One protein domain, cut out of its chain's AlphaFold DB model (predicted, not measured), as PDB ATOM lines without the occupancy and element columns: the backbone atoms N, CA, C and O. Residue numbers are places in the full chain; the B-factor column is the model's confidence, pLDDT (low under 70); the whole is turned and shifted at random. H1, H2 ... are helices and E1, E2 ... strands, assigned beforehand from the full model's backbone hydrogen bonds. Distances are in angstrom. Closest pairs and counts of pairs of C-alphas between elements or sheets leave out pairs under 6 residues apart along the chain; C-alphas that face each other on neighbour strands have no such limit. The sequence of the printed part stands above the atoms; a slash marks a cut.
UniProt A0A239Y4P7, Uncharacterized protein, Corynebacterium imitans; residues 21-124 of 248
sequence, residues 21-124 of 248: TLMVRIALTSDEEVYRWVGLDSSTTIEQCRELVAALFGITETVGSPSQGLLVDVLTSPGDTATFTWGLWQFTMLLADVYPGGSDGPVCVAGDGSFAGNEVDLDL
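AT A GLANCE: This is residues 21 to 124 of the 248 residues of an uncharacterized protein of Corynebacterium imitans (UniProt A0A239Y4P7). One antiparallel sheet of five strands, twisted, curls round a single helix, H1, which packs on one of its faces. The long link of residues 57 to 80 runs from the end of H1 to the edge strand E3, and residues 113 to 124 make a tail after the other edge strand, E5. The 104 printed residues hold one named helix and five named strands, in the order E1 E2 H1 E3 E4 E5, while the sheet's order is E3 E4 E1 E2 E5; the class is mixed, helices and strands. The whole is compact and rounded, with a radius of gyration of the C-alphas of 12.5 A and spans of 35 by 33 by 23 A.

IN THESE COORDINATES: Find C-alpha 21 at (33.361, 25.816, -25.190); from there strand E1, residues 21 to 28, runs 22.3 A. Next comes E2, residues 31 to 41, 26.7 A from end to end, which bends by 68 degrees at residue 34. Look for helix H1 at residues 46 to 56, beginning at C-alpha 46 at (47.323, 31.128, -27.667) and 15.0 A long. E3, residues 81 to 86, is 17.0 A long. E4, residues 89 to 100, is the longest strand, 32.8 A, and bends by 51 degrees at residue 97. E5, residues 107 to 112, runs 15.1 A and ends at C-alpha 112 at (34.344, 28.218, -46.620).

HOW THE PARTS SIT: Start with the hairpin of E1 and E2, where N 22 and O 40 are 2.7 A apart, within hydrogen-bond range. On the other side of E1 is E4, antiparallel to it at 159 degrees, with N 94 and O 25 at 2.8 A. E4 forms a hairpin with the edge strand E3, where N 82 and O 93 are 2.8 A apart. At the other edge, E5 is antiparallel to E2 at 171 degrees, with N 37 and O 110 at 2.7 A. E3 and E5 are apart. Now look at H1, which is on the sheet with 31 pairs of C-alphas within 10 A, 14 of them with E3. Its closest C-alphas to E3 are those of Arg 50 and Phe 84, 7.0 A apart; to E2, those of Leu 56 and Arg 36, 7.4 A apart. In H1 every O i to N i+4 pair is within hydrogen-bond range.

THE WHOLE: The two C-alphas farthest apart are those of Leu 88 and Gly 101, at 36.1 A. The printed part has no cut. The link from H1 to E3, 24 residues, is long. In the tail, residues 114 to 115 pair with residues 118 to 119, antiparallel. The mean pLDDT of the printed part is 87.6; look for values under 70 at residues 102 to 103 and 120 to 124.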
ATOM      1  N   THR A  21      32.960  25.892 -23.787       88.88
ATOM      2  CA  THR A  21      33.361  25.816 -25.190       88.88
ATOM      3  C   THR A  21      33.204  27.197 -25.811       88.88
ATOM      4  O   THR A  21      32.100  27.737 -25.863       88.88
ATOM      5  N   LEU A  22      34.305  27.780 -26.272       91.19
ATOM      6  CA  LEU A  22      34.321  29.013 -27.044       91.19
ATOM      7  C   LEU A  22      34.016  28.670 -28.497       91.19
ATOM      8  O   LEU A  22      34.745  27.893 -29.116       91.19
ATOM      9  N   MET A  23      32.971  29.273 -29.052       91.06
ATOM     10  CA  MET A  23      32.718  29.229 -30.484       91.06
ATOM     11  C   MET A  23      33.406  30.421 -31.136       91.06
ATOM     12  O   MET A  23      33.065  31.575 -30.858       91.06
ATOM     13  N   VAL A  24      34.390  30.150 -31.993       92.75
ATOM     14  CA  VAL A  24      35.164  31.196 -32.664       92.75
ATOM     15  C   VAL A  24      35.054  31.106 -34.176       92.75
ATOM     16  O   VAL A  24      35.066  30.018 -34.752       92.75
ATOM     17  N   ARG A  25      35.035  32.267 -34.830       93.06
ATOM     18  CA  ARG A  25      35.219  32.390 -36.278       93.06
ATOM     19  C   ARG A  25      36.626  32.881 -36.567       93.06
ATOM     20  O   ARG A  25      36.992  33.969 -36.141       93.06
ATOM     21  N   ILE A  26      37.400  32.114 -37.323       94.56
ATOM     22  CA  ILE A  26      38.731  32.483 -37.799       94.56
ATOM     23  C   ILE A  26      38.625  32.802 -39.286       94.56
ATOM     24  O   ILE A  26      38.346  31.907 -40.077       94.56
ATOM     25  N   ALA A  27      38.846  34.053 -39.674       93.69
ATOM     26  CA  ALA A  27      38.743  34.494 -41.065       93.69
ATOM     27  C   ALA A  27      40.031  35.161 -41.545       93.69
ATOM     28  O   ALA A  27      40.732  35.812 -40.764       93.69
ATOM     29  N   LEU A  28      40.330  35.022 -42.838       93.69
ATOM     30  CA  LEU A  28      41.400  35.773 -43.477       93.69
ATOM     31  C   LEU A  28      40.986  37.246 -43.586       93.69
ATOM     32  O   LEU A  28      39.981  37.576 -44.204       93.69
ATOM     33  N   THR A  29      41.767  38.163 -43.015       89.94
ATOM     34  CA  THR A  29      41.388  39.587 -42.959       89.94
ATOM     35  C   THR A  29      41.250  40.226 -44.347       89.94
ATOM     36  O   THR A  29      40.490  41.172 -44.516       89.94
ATOM     37  N   SER A  30      41.993  39.744 -45.348       86.94
ATOM     38  CA  SER A  30      41.935  40.272 -46.717       86.94
ATOM     39  C   SER A  30      40.820  39.673 -47.575       86.94
ATOM     40  O   SER A  30      40.591  40.175 -48.671       86.94
ATOM     41  N   ASP A  31      40.199  38.585 -47.122       83.44
ATOM     42  CA  ASP A  31      39.167  37.861 -47.859       83.44
ATOM     43  C   ASP A  31      38.253  37.129 -46.872       83.44
ATOM     44  O   ASP A  31      38.561  36.038 -46.388       83.44
ATOM     45  N   GLU A  32      37.132  37.763 -46.535       75.81
ATOM     46  CA  GLU A  32      36.203  37.246 -45.532       75.81
ATOM     47  C   GLU A  32      35.439  35.997 -46.000       75.81
ATOM     48  O   GLU A  32      34.832  35.328 -45.160       75.81
ATOM     49  N   GLU A  33      35.505  35.647 -47.291       81.88
ATOM     50  CA  GLU A  33      34.959  34.393 -47.825       81.88
ATOM     51  C   GLU A  33      35.807  33.182 -47.405       81.88
ATOM     52  O   GLU A  33      35.320  32.055 -47.409       81.88
ATOM     53  N   VAL A  34      37.054  33.401 -46.967       88.69
ATOM     54  CA  VAL A  34      37.930  32.350 -46.444       88.69
ATOM     55  C   VAL A  34      37.884  32.340 -44.914       88.69
ATOM     56  O   VAL A  34      38.579  33.109 -44.240       88.69
ATOM     57  N   TYR A  35      37.085  31.439 -44.338       89.94
ATOM     58  CA  TYR A  35      36.898  31.365 -42.884       89.94
ATOM     59  C   TYR A  35      36.666  29.951 -42.352       89.94
ATOM     60  O   TYR A  35      36.343  29.023 -43.088       89.94
ATOM     61  N   ARG A  36      36.827  29.783 -41.039       88.88
ATOM     62  CA  ARG A  36      36.622  28.535 -40.296       88.88
ATOM     63  C   ARG A  36      35.903  28.845 -38.986       88.88
ATOM     64  O   ARG A  36      36.309  29.755 -38.271       88.88
ATOM     65  N   TRP A  37      34.863  28.092 -38.666       88.19
ATOM     66  CA  TRP A  37      34.212  28.094 -37.361       88.19
ATOM     67  C   TRP A  37      34.709  26.921 -36.548       88.19
ATOM     68  O   TRP A  37      34.745  25.792 -37.040       88.19
ATOM     69  N   VAL A  38      35.102  27.195 -35.312       88.31
ATOM     70  CA  VAL A  38      35.775  26.217 -34.470       88.31
ATOM     71  C   VAL A  38      35.241  26.299 -33.050       88.31
ATOM     72  O   VAL A  38      35.207  27.378 -32.461       88.31
ATOM     73  N   GLY A  39      34.862  25.151 -32.494       88.06
ATOM     74  CA  GLY A  39      34.651  24.998 -31.058       88.06
ATOM     75  C   GLY A  39      35.986  24.734 -30.363       88.06
ATOM     76  O   GLY A  39      36.726  23.844 -30.788       88.06
ATOM     77  N   LEU A  40      36.300  25.509 -29.327       90.38
ATOM     78  CA  LEU A  40      37.536  25.421 -28.546       90.38
ATOM     79  C   LEU A  40      37.228  25.287 -27.060       90.38
ATOM     80  O   LEU A  40      36.365  25.989 -26.545       90.38
ATOM     81  N   ASP A  41      37.989  24.471 -26.341       90.88
ATOM     82  CA  ASP A  41      37.854  24.407 -24.888       90.88
ATOM     83  C   ASP A  41      38.414  25.676 -24.224       90.88
ATOM     84  O   ASP A  41      39.411  26.245 -24.673       90.88
ATOM     85  N   SER A  42      37.813  26.098 -23.113       90.38
ATOM     86  CA  SER A  42      38.245  27.254 -22.313       90.38
ATOM     87  C   SER A  42      39.684  27.204 -21.800       90.38
ATOM     88  O   SER A  42      40.262  28.249 -21.502       90.38
ATOM     89  N   SER A  43      40.291  26.019 -21.733       92.19
ATOM     90  CA  SER A  43      41.703  25.841 -21.389       92.19
ATOM     91  C   SER A  43      42.665  26.042 -22.568       92.19
ATOM     92  O   SER A  43      43.881  25.987 -22.371       92.19
ATOM     93  N   THR A  44      42.157  26.298 -23.781       93.94
ATOM     94  CA  THR A  44      42.977  26.488 -24.986       93.94
ATOM     95  C   THR A  44      43.914  27.689 -24.826       93.94
ATOM     96  O   THR A  44      43.500  28.794 -24.473       93.94
ATOM     97  N   THR A  45      45.199  27.482 -25.108       96.19
ATOM     98  CA  THR A  45      46.240  28.521 -25.078       96.19
ATOM     99  C   THR A  45      46.403  29.214 -26.428       96.19
ATOM    100  O   THR A  45      46.117  28.638 -27.477       96.19
ATOM    101  N   ILE A  46      46.967  30.426 -26.426       96.94
ATOM    102  CA  ILE A  46      47.323  31.128 -27.667       96.94
ATOM    103  C   ILE A  46      48.317  30.315 -28.512       96.94
ATOM    104  O   ILE A  46      48.235  30.354 -29.736       96.94
ATOM    105  N   GLU A  47      49.218  29.543 -27.895       96.12
ATOM    106  CA  GLU A  47      50.153  28.690 -28.642       96.12
ATOM    107  C   GLU A  47      49.422  27.583 -29.407       96.12
ATOM    108  O   GLU A  47      49.620  27.433 -30.611       96.12
ATOM    109  N   GLN A  48      48.490  26.892 -28.749       94.94
ATOM    110  CA  GLN A  48      47.631  25.905 -29.409       94.94
ATOM    111  C   GLN A  48      46.777  26.544 -30.513       94.94
ATOM    112  O   GLN A  48      46.586  25.942 -31.565       94.94
ATOM    113  N   CYS A  49      46.306  27.784 -30.331       95.75
ATOM    114  CA  CYS A  49      45.605  28.504 -31.393       95.75
ATOM    115  C   CYS A  49      46.499  28.794 -32.606       95.75
ATOM    116  O   CYS A  49      46.010  28.748 -33.730       95.75
ATOM    117  N   ARG A  50      47.797  29.072 -32.419       96.62
ATOM    118  CA  ARG A  50      48.735  29.274 -33.540       96.62
ATOM    119  C   ARG A  50      48.892  27.994 -34.356       96.62
ATOM    120  O   ARG A  50      48.832  28.052 -35.581       96.62
ATOM    121  N   GLU A  51      49.044  26.856 -33.680       94.38
ATOM    122  CA  GLU A  51      49.103  25.533 -34.315       94.38
ATOM    123  C   GLU A  51      47.795  25.197 -35.042       94.38
ATOM    124  O   GLU A  51      47.812  24.730 -36.179       94.38
ATOM    125  N   LEU A  52      46.657  25.505 -34.421       93.31
ATOM    126  CA  LEU A  52      45.336  25.316 -35.009       93.31
ATOM    127  C   LEU A  52      45.139  26.166 -36.270       93.31
ATOM    128  O   LEU A  52      44.701  25.640 -37.288       93.31
ATOM    129  N   VAL A  53      45.465  27.463 -36.230       94.94
ATOM    130  CA  VAL A  53      45.393  28.339 -37.412       94.94
ATOM    131  C   VAL A  53      46.300  27.794 -38.512       94.94
ATOM    132  O   VAL A  53      45.884  27.720 -39.665       94.94
ATOM    133  N   ALA A  54      47.510  27.343 -38.170       93.19
ATOM    134  CA  ALA A  54      48.394  26.735 -39.152       93.19
ATOM    135  C   ALA A  54      47.750  25.498 -39.804       93.19
ATOM    136  O   ALA A  54      47.706  25.404 -41.028       93.19
ATOM    137  N   ALA A  55      47.166  24.601 -39.007       90.62
ATOM    138  CA  ALA A  55      46.504  23.397 -39.503       90.62
ATOM    139  C   ALA A  55      45.274  23.699 -40.379       90.62
ATOM    140  O   ALA A  55      45.142  23.144 -41.466       90.62
ATOM    141  N   LEU A  56      44.394  24.606 -39.943       89.81
ATOM    142  CA  LEU A  56      43.130  24.930 -40.620       89.81
ATOM    143  C   LEU A  56      43.299  25.569 -42.003       89.81
ATOM    144  O   LEU A  56      42.419  25.442 -42.859       89.81
ATOM    145  N   PHE A  57      44.412  26.271 -42.201       90.62
ATOM    146  CA  PHE A  57      44.760  26.934 -43.457       90.62
ATOM    147  C   PHE A  57      45.948  26.246 -44.161       90.62
ATOM    148  O   PHE A  57      46.472  26.757 -45.147       90.62
ATOM    149  N   GLY A  58      46.367  25.076 -43.657       89.75
ATOM    150  CA  GLY A  58      47.487  24.254 -44.133       89.75
ATOM    151  C   GLY A  58      48.793  25.017 -44.361       89.75
ATOM    152  O   GLY A  58      49.477  24.836 -45.369       89.75
ATOM    153  N   ILE A  59      49.136  25.863 -43.396       92.19
ATOM    154  CA  ILE A  59      50.424  26.538 -43.276       92.19
ATOM    155  C   ILE A  59      51.399  25.575 -42.593       92.19
ATOM    156  O   ILE A  59      51.106  25.021 -41.535       92.19
ATOM    157  N   THR A  60      52.572  25.377 -43.189       89.19
ATOM    158  CA  THR A  60      53.595  24.466 -42.645       89.19
ATOM    159  C   THR A  60      54.569  25.146 -41.687       89.19
ATOM    160  O   THR A  60      55.247  24.482 -40.906       89.19
ATOM    161  N   GLU A  61      54.667  26.471 -41.758       91.94
ATOM    162  CA  GLU A  61      55.539  27.293 -40.932       91.94
ATOM    163  C   GLU A  61      54.831  27.829 -39.680       91.94
ATOM    164  O   GLU A  61      53.637  27.654 -39.452       91.94
ATOM    165  N   THR A  62      55.595  28.524 -38.842       90.94
ATOM    166  CA  THR A  62      55.085  29.107 -37.606       90.94
ATOM    167  C   THR A  62      54.174  30.305 -37.879       90.94
ATOM    168  O   THR A  62      54.618  31.342 -38.375       90.94
ATOM    169  N   VAL A  63      52.916  30.193 -37.459       95.50
ATOM    170  CA  VAL A  63      51.993  31.325 -37.308       95.50
ATOM    171  C   VAL A  63      52.398  32.134 -36.073       95.50
ATOM    172  O   VAL A  63      52.757  31.559 -35.050       95.50
ATOM    173  N   GLY A  64      52.381  33.462 -36.142       95.12
ATOM    174  CA  GLY A  64      52.639  34.376 -35.025       95.12
ATOM    175  C   GLY A  64      51.356  34.922 -34.393       95.12
ATOM    176  O   GLY A  64      50.307  34.938 -35.030       95.12
ATOM    177  N   SER A  65      51.445  35.417 -33.159       94.44
ATOM    178  CA  SER A  65      50.386  36.182 -32.482       94.44
ATOM    179  C   SER A  65      51.026  37.242 -31.572       94.44
ATOM    180  O   SER A  65      52.093  36.971 -31.012       94.44
ATOM    181  N   PRO A  66      50.433  38.442 -31.418       90.00
ATOM    182  CA  PRO A  66      50.904  39.432 -30.450       90.00
ATOM    183  C   PRO A  66      50.531  39.070 -29.002       90.00
ATOM    184  O   PRO A  66      51.097  39.642 -28.071       90.00
ATOM    185  N   SER A  67      49.593  38.140 -28.810       91.56
ATOM    186  CA  SER A  67      49.099  37.710 -27.502       91.56
ATOM    187  C   SER A  67      49.822  36.453 -27.005       91.56
ATOM    188  O   SER A  67      50.427  35.713 -27.779       91.56
ATOM    189  N   GLN A  68      49.753  36.200 -25.698       92.12
ATOM    190  CA  GLN A  68      50.279  35.000 -25.039       92.12
ATOM    191  C   GLN A  68      49.347  34.589 -23.891       92.12
ATOM    192  O   GLN A  68      48.535  35.396 -23.449       92.12
ATOM    193  N   GLY A  69      49.492  33.362 -23.383       93.81
ATOM    194  CA  GLY A  69      48.686  32.851 -22.268       93.81
ATOM    195  C   GLY A  69      47.466  32.053 -22.727       93.81
ATOM    196  O   GLY A  69      47.528  31.370 -23.755       93.81
ATOM    197  N   LEU A  70      46.386  32.102 -21.945       94.06
ATOM    198  CA  LEU A  70      45.128  31.442 -22.289       94.06
ATOM    199  C   LEU A  70      44.337  32.286 -23.288       94.06
ATOM    200  O   LEU A  70      44.364  33.514 -23.246       94.06
ATOM    201  N   LEU A  71      43.601  31.624 -24.179       94.19
ATOM    202  CA  LEU A  71      42.749  32.303 -25.149       94.19
ATOM    203  C   LEU A  71      41.627  33.086 -24.459       94.19
ATOM    204  O   LEU A  71      41.327  34.202 -24.869       94.19
ATOM    205  N   VAL A  72      41.045  32.529 -23.394       93.06
ATOM    206  CA  VAL A  72      39.949  33.156 -22.636       93.06
ATOM    207  C   VAL A  72      40.357  34.474 -21.961       93.06
ATOM    208  O   VAL A  72      39.517  35.344 -21.750       93.06
ATOM    209  N   ASP A  73      41.653  34.673 -21.698       93.31
ATOM    210  CA  ASP A  73      42.169  35.945 -21.177       93.31
ATOM    211  C   ASP A  73      42.166  37.055 -22.248       93.31
ATOM    212  O   ASP A  73      42.224  38.239 -21.919       93.31
ATOM    213  N   VAL A  74      42.114  36.680 -23.534       94.12
ATOM    214  CA  VAL A  74      42.059  37.594 -24.691       94.12
ATOM    215  C   VAL A  74      40.632  37.728 -25.228       94.12
ATOM    216  O   VAL A  74      40.223  38.818 -25.613       94.12
ATOM    217  N   LEU A  75      39.889  36.620 -25.268       94.94
ATOM    218  CA  LEU A  75      38.510  36.523 -25.739       94.94
ATOM    219  C   LEU A  75      37.575  36.381 -24.535       94.94
ATOM    220  O   LEU A  75      37.152  35.279 -24.186       94.94
ATOM    221  N   THR A  76      37.302  37.494 -23.857       90.50
ATOM    222  CA  THR A  76      36.534  37.504 -22.605       90.50
ATOM    223  C   THR A  76      35.029  37.565 -22.854       90.50
ATOM    224  O   THR A  76      34.239  37.096 -22.035       90.50
ATOM    225  N   SER A  77      34.595  38.179 -23.951       89.19
ATOM    226  CA  SER A  77      33.184  38.365 -24.286       89.19
ATOM    227  C   SER A  77      32.930  38.222 -25.789       89.19
ATOM    228  O   SER A  77      33.804  38.559 -26.590       89.19
ATOM    229  N   PRO A  78      31.737  37.746 -26.196       90.50
ATOM    230  CA  PRO A  78      31.318  37.762 -27.594       90.50
ATOM    231  C   PRO A  78      31.578  39.115 -28.263       90.50
ATOM    232  O   PRO A  78      31.225  40.162 -27.718       90.50
ATOM    233  N   GLY A  79      32.207  39.088 -29.436       89.62
ATOM    234  CA  GLY A  79      32.696  40.270 -30.144       89.62
ATOM    235  C   GLY A  79      34.198  40.528 -29.989       89.62
ATOM    236  O   GLY A  79      34.771  41.221 -30.831       89.62
ATOM    237  N   ASP A  80      34.851  39.965 -28.968       95.56
ATOM    238  CA  ASP A  80      36.300  40.095 -28.792       95.56
ATOM    239  C   ASP A  80      37.063  39.387 -29.915       95.56
ATOM    240  O   ASP A  80      36.613  38.383 -30.474       95.56
ATOM    241  N   THR A  81      38.258  39.894 -30.227       96.94
ATOM    242  CA  THR A  81      39.082  39.353 -31.311       96.94
ATOM    243  C   THR A  81      40.523  39.099 -30.896       96.94
ATOM    244  O   THR A  81      41.138  39.923 -30.220       96.94
ATOM    245  N   ALA A  82      41.102  38.020 -31.413       97.00
ATOM    246  CA  ALA A  82      42.527  37.730 -31.384       97.00
ATOM    247  C   ALA A  82      43.086  37.713 -32.813       97.00
ATOM    248  O   ALA A  82      42.411  37.311 -33.761       97.00
ATOM    249  N   THR A  83      44.329  38.163 -32.980       97.25
ATOM    250  CA  THR A  83      44.984  38.242 -34.295       97.25
ATOM    251  C   THR A  83      46.118  37.231 -34.403       97.25
ATOM    252  O   THR A  83      46.932  37.085 -33.486       97.25
ATOM    253  N   PHE A  84      46.199  36.574 -35.555       97.81
ATOM    254  CA  PHE A  84      47.264  35.652 -35.927       97.81
ATOM    255  C   PHE A  84      47.858  36.069 -37.272       97.81
ATOM    256  O   PHE A  84      47.159  36.622 -38.118       97.81
ATOM    257  N   THR A  85      49.153  35.845 -37.477       97.38
ATOM    258  CA  THR A  85      49.862  36.319 -38.677       97.38
ATOM    259  C   THR A  85      50.789  35.264 -39.255       97.38
ATOM    260  O   THR A  85      51.435  34.521 -38.520       97.38
ATOM    261  N   TRP A  86      50.894  35.224 -40.578       96.19
ATOM    262  CA  TRP A  86      51.890  34.427 -41.291       96.19
ATOM    263  C   TRP A  86      52.387  35.203 -42.511       96.19
ATOM    264  O   TRP A  86      51.651  35.444 -43.466       96.19
ATOM    265  N   GLY A  87      53.646  35.647 -42.468       93.06
ATOM    266  CA  GLY A  87      54.178  36.563 -43.474       93.06
ATOM    267  C   GLY A  87      53.382  37.873 -43.507       93.06
ATOM    268  O   GLY A  87      53.394  38.626 -42.538       93.06
ATOM    269  N   LEU A  88      52.703  38.138 -44.626       92.00
ATOM    270  CA  LEU A  88      51.825  39.304 -44.805       92.00
ATOM    271  C   LEU A  88      50.343  38.985 -44.562       92.00
ATOM    272  O   LEU A  88      49.511  39.888 -44.609       92.00
ATOM    273  N   TRP A  89      50.009  37.716 -44.332       95.56
ATOM    274  CA  TRP A  89      48.639  37.281 -44.108       95.56
ATOM    275  C   TRP A  89      48.257  37.464 -42.649       95.56
ATOM    276  O   TRP A  89      49.043  37.167 -41.743       95.56
ATOM    277  N   GLN A  90      47.030  37.925 -42.440       96.81
ATOM    278  CA  GLN A  90      46.447  38.123 -41.127       96.81
ATOM    279  C   GLN A  90      45.150  37.326 -41.027       96.81
ATOM    280  O   GLN A  90      44.313  37.377 -41.926       96.81
ATOM    281  N   PHE A  91      44.999  36.613 -39.918       96.69
ATOM    282  CA  PHE A  91      43.806  35.863 -39.565       96.69
ATOM    283  C   PHE A  91      43.217  36.466 -38.297       96.69
ATOM    284  O   PHE A  91      43.914  36.625 -37.289       96.69
ATOM    285  N   THR A  92      41.932  36.790 -38.344       97.50
ATOM    286  CA  THR A  92      41.195  37.323 -37.202       97.50
ATOM    287  C   THR A  92      40.325  36.221 -36.628       97.50
ATOM    288  O   THR A  92      39.465  35.690 -37.325       97.50
ATOM    289  N   MET A  93      40.552  35.886 -35.361       97.31
ATOM    290  CA  MET A  93      39.704  35.002 -34.571       97.31
ATOM    291  C   MET A  93      38.735  35.857 -33.759       97.31
ATOM    292  O   MET A  93      39.169  36.584 -32.873       97.31
ATOM    293  N   LEU A  94      37.449  35.772 -34.065       95.81
ATOM    294  CA  LEU A  94      36.351  36.438 -33.372       95.81
ATOM    295  C   LEU A  94      35.678  35.451 -32.417       95.81
ATOM    296  O   LEU A  94      35.300  34.364 -32.854       95.81
ATOM    297  N   LEU A  95      35.481  35.832 -31.156       95.00
ATOM    298  CA  LEU A  95      34.601  35.100 -30.246       95.00
ATOM    299  C   LEU A  95      33.147  35.394 -30.607       95.00
ATOM    300  O   LEU A  95      32.703  36.533 -30.482       95.00
ATOM    301  N   ALA A  96      32.414  34.380 -31.047       89.94
ATOM    302  CA  ALA A  96      31.007  34.523 -31.389       89.94
ATOM    303  C   ALA A  96      30.102  34.242 -30.190       89.94
ATOM    304  O   ALA A  96      29.209  35.034 -29.909       89.94
ATOM    305  N   ASP A  97      30.357  33.149 -29.468       88.81
ATOM    306  CA  ASP A  97      29.573  32.770 -28.294       88.81
ATOM    307  C   ASP A  97      30.352  31.822 -27.366       88.81
ATOM    308  O   ASP A  97      31.417  31.303 -27.720       88.81
ATOM    309  N   VAL A  98      29.819  31.596 -26.164       87.50
ATOM    310  CA  VAL A  98      30.381  30.697 -25.152       87.50
ATOM    311  C   VAL A  98      29.304  29.741 -24.651       87.50
ATOM    312  O   VAL A  98      28.328  30.150 -24.022       87.50
ATOM    313  N   TYR A  99      29.523  28.445 -24.861       82.94
ATOM    314  CA  TYR A  99      28.603  27.388 -24.454       82.94
ATOM    315  C   TYR A  99      29.071  26.682 -23.175       82.94
ATOM    316  O   TYR A  99      30.277  26.524 -22.958       82.94
ATOM    317  N   PRO A 100      28.141  26.234 -22.310       77.25
ATOM    318  CA  PRO A 100      28.488  25.426 -21.148       77.25
ATOM    319  C   PRO A 100      28.983  24.035 -21.568       77.25
ATOM    320  O   PRO A 100      28.437  23.423 -22.484       77.25
ATOM    321  N   GLY A 101      29.971  23.519 -20.835       72.88
ATOM    322  CA  GLY A 101      30.602  22.229 -21.103       72.88
ATOM    323  C   GLY A 101      31.874  22.371 -21.935       72.88
ATOM    324  O   GLY A 101      31.977  23.235 -22.803       72.88
ATOM    325  N   GLY A 102      32.877  21.555 -21.613       69.88
ATOM    326  CA  GLY A 102      34.144  21.511 -22.347       69.88
ATOM    327  C   GLY A 102      34.052  20.637 -23.597       69.88
ATOM    328  O   GLY A 102      33.248  19.704 -23.651       69.88
ATOM    329  N   SER A 103      34.891  20.928 -24.587       68.88
ATOM    330  CA  SER A 103      35.063  20.108 -25.790       68.88
ATOM    331  C   SER A 103      36.306  19.224 -25.658       68.88
ATOM    332  O   SER A 103      37.330  19.687 -25.156       68.88
ATOM    333  N   ASP A 104      36.273  17.997 -26.184       71.50
ATOM    334  CA  ASP A 104      37.437  17.091 -26.248       71.50
ATOM    335  C   ASP A 104      38.442  17.522 -27.344       71.50
ATOM    336  O   ASP A 104      38.795  16.766 -28.250       71.50
ATOM    337  N   GLY A 105      38.909  18.771 -27.265       74.81
ATOM    338  CA  GLY A 105      39.816  19.404 -28.225       74.81
ATOM    339  C   GLY A 105      39.121  20.270 -29.286       74.81
ATOM    340  O   GLY A 105      37.897  20.395 -29.290       74.81
ATOM    341  N   PRO A 106      39.909  20.917 -30.167       83.75
ATOM    342  CA  PRO A 106      39.383  21.812 -31.189       83.75
ATOM    343  C   PRO A 106      38.608  21.041 -32.262       83.75
ATOM    344  O   PRO A 106      39.119  20.079 -32.836       83.75
ATOM    345  N   VAL A 107      37.403  21.510 -32.587       82.75
ATOM    346  CA  VAL A 107      36.558  20.925 -33.639       82.75
ATOM    347  C   VAL A 107      36.199  22.002 -34.652       82.75
ATOM    348  O   VAL A 107      35.509  22.960 -34.314       82.75
ATOM    349  N   CYS A 108      36.656  21.849 -35.898       83.12
ATOM    350  CA  CYS A 108      36.216  22.695 -37.007       83.12
ATOM    351  C   CYS A 108      34.799  22.274 -37.406       83.12
ATOM    352  O   CYS A 108      34.606  21.186 -37.943       83.12
ATOM    353  N   VAL A 109      33.813  23.119 -37.114       75.88
ATOM    354  CA  VAL A 109      32.390  22.808 -37.319       75.88
ATOM    355  C   VAL A 109      31.888  23.291 -38.676       75.88
ATOM    356  O   VAL A 109      30.968  22.707 -39.233       75.88
ATOM    357  N   ALA A 110      32.495  24.339 -39.229       76.31
ATOM    358  CA  ALA A 110      32.155  24.873 -40.542       76.31
ATOM    359  C   ALA A 110      33.330  25.668 -41.123       76.31
ATOM    360  O   ALA A 110      34.248  26.055 -40.407       76.31
ATOM    361  N   GLY A 111      33.287  25.958 -42.415       77.81
ATOM    362  CA  GLY A 111      34.231  26.844 -43.081       77.81
ATOM    363  C   GLY A 111      33.773  27.150 -44.496       77.81
ATOM    364  O   GLY A 111      32.780  26.594 -44.947       77.81
ATOM    365  N   ASP A 112      34.456  28.057 -45.172       81.31
ATOM    366  CA  ASP A 112      34.344  28.218 -46.620       81.31
ATOM    367  C   ASP A 112      35.664  28.778 -47.166       81.31
ATOM    368  O   ASP A 112      36.500  29.293 -46.412       81.31
ATOM    369  N   GLY A 113      35.877  28.642 -48.470       82.50
ATOM    370  CA  GLY A 113      37.019  29.204 -49.174       82.50
ATOM    371  C   GLY A 113      38.316  28.389 -49.086       82.50
ATOM    372  O   GLY A 113      38.581  27.606 -48.161       82.50
ATOM    373  N   SER A 114      39.163  28.616 -50.091       84.38
ATOM    374  CA  SER A 114      40.481  27.996 -50.241       84.38
ATOM    375  C   SER A 114      41.584  28.938 -49.771       84.38
ATOM    376  O   SER A 114      41.626  30.097 -50.179       84.38
ATOM    377  N   PHE A 115      42.534  28.432 -48.986       85.81
ATOM    378  CA  PHE A 115      43.777  29.145 -48.696       85.81
ATOM    379  C   PHE A 115      44.982  28.259 -48.973       85.81
ATOM    380  O   PHE A 115      45.053  27.131 -48.492       85.81
ATOM    381  N   ALA A 116      45.942  28.765 -49.752       80.75
ATOM    382  CA  ALA A 116      47.158  28.036 -50.128       80.75
ATOM    383  C   ALA A 116      46.896  26.625 -50.714       80.75
ATOM    384  O   ALA A 116      47.725  25.728 -50.582       80.75
ATOM    385  N   GLY A 117      45.747  26.425 -51.373       73.06
ATOM    386  CA  GLY A 117      45.331  25.128 -51.918       73.06
ATOM    387  C   GLY A 117      44.661  24.188 -50.908       73.06
ATOM    388  O   GLY A 117      44.287  23.084 -51.291       73.06
ATOM    389  N   ASN A 118      44.477  24.616 -49.655       73.12
ATOM    390  CA  ASN A 118      43.665  23.924 -48.657       73.12
ATOM    391  C   ASN A 118      42.243  24.482 -48.679       73.12
ATOM    392  O   ASN A 118      41.970  25.577 -48.175       73.12
ATOM    393  N   GLU A 119      41.340  23.711 -49.269       70.12
ATOM    394  CA  GLU A 119      39.904  23.948 -49.187       70.12
ATOM    395  C   GLU A 119      39.349  23.280 -47.935       70.12
ATOM    396  O   GLU A 119      39.586  22.100 -47.681       70.12
ATOM    397  N   VAL A 120      38.595  24.051 -47.160       62.19
ATOM    398  CA  VAL A 120      37.663  23.510 -46.176       62.19
ATOM    399  C   VAL A 120      36.332  24.131 -46.542       62.19
ATOM    400  O   VAL A 120      36.117  25.322 -46.325       62.19
ATOM    401  N   ASP A 121      35.485  23.332 -47.173       56.44
ATOM    402  CA  ASP A 121      34.081  23.684 -47.336       56.44
ATOM    403  C   ASP A 121      33.394  23.545 -45.971       56.44
ATOM    404  O   ASP A 121      33.926  22.938 -45.033       56.44
ATOM    405  N   LEU A 122      32.186  24.078 -45.861       55.50
ATOM    406  CA  LEU A 122      31.267  23.739 -44.793       55.50
ATOM    407  C   LEU A 122      31.126  22.228 -44.853       55.50
ATOM    408  O   LEU A 122      30.391  21.723 -45.706       55.50
ATOM    409  N   ASP A 123      31.826  21.500 -43.979       52.28
ATOM    410  CA  ASP A 123      31.714  20.049 -43.932       52.28
ATOM    411  C   ASP A 123      30.415  19.645 -43.226       52.28
ATOM    412  O   ASP A 123      30.346  19.009 -42.179       52.28
ATOM    413  N   LEU A 124      29.334  20.046 -43.876       51.06
ATOM    414  CA  LEU A 124      28.088  19.332 -43.938       51.06
ATOM    415  C   LEU A 124      28.174  18.220 -44.999       51.06
ATOM    416  O   LEU A 124      27.152  17.601 -45.280       51.06
TER     417      LEU A 124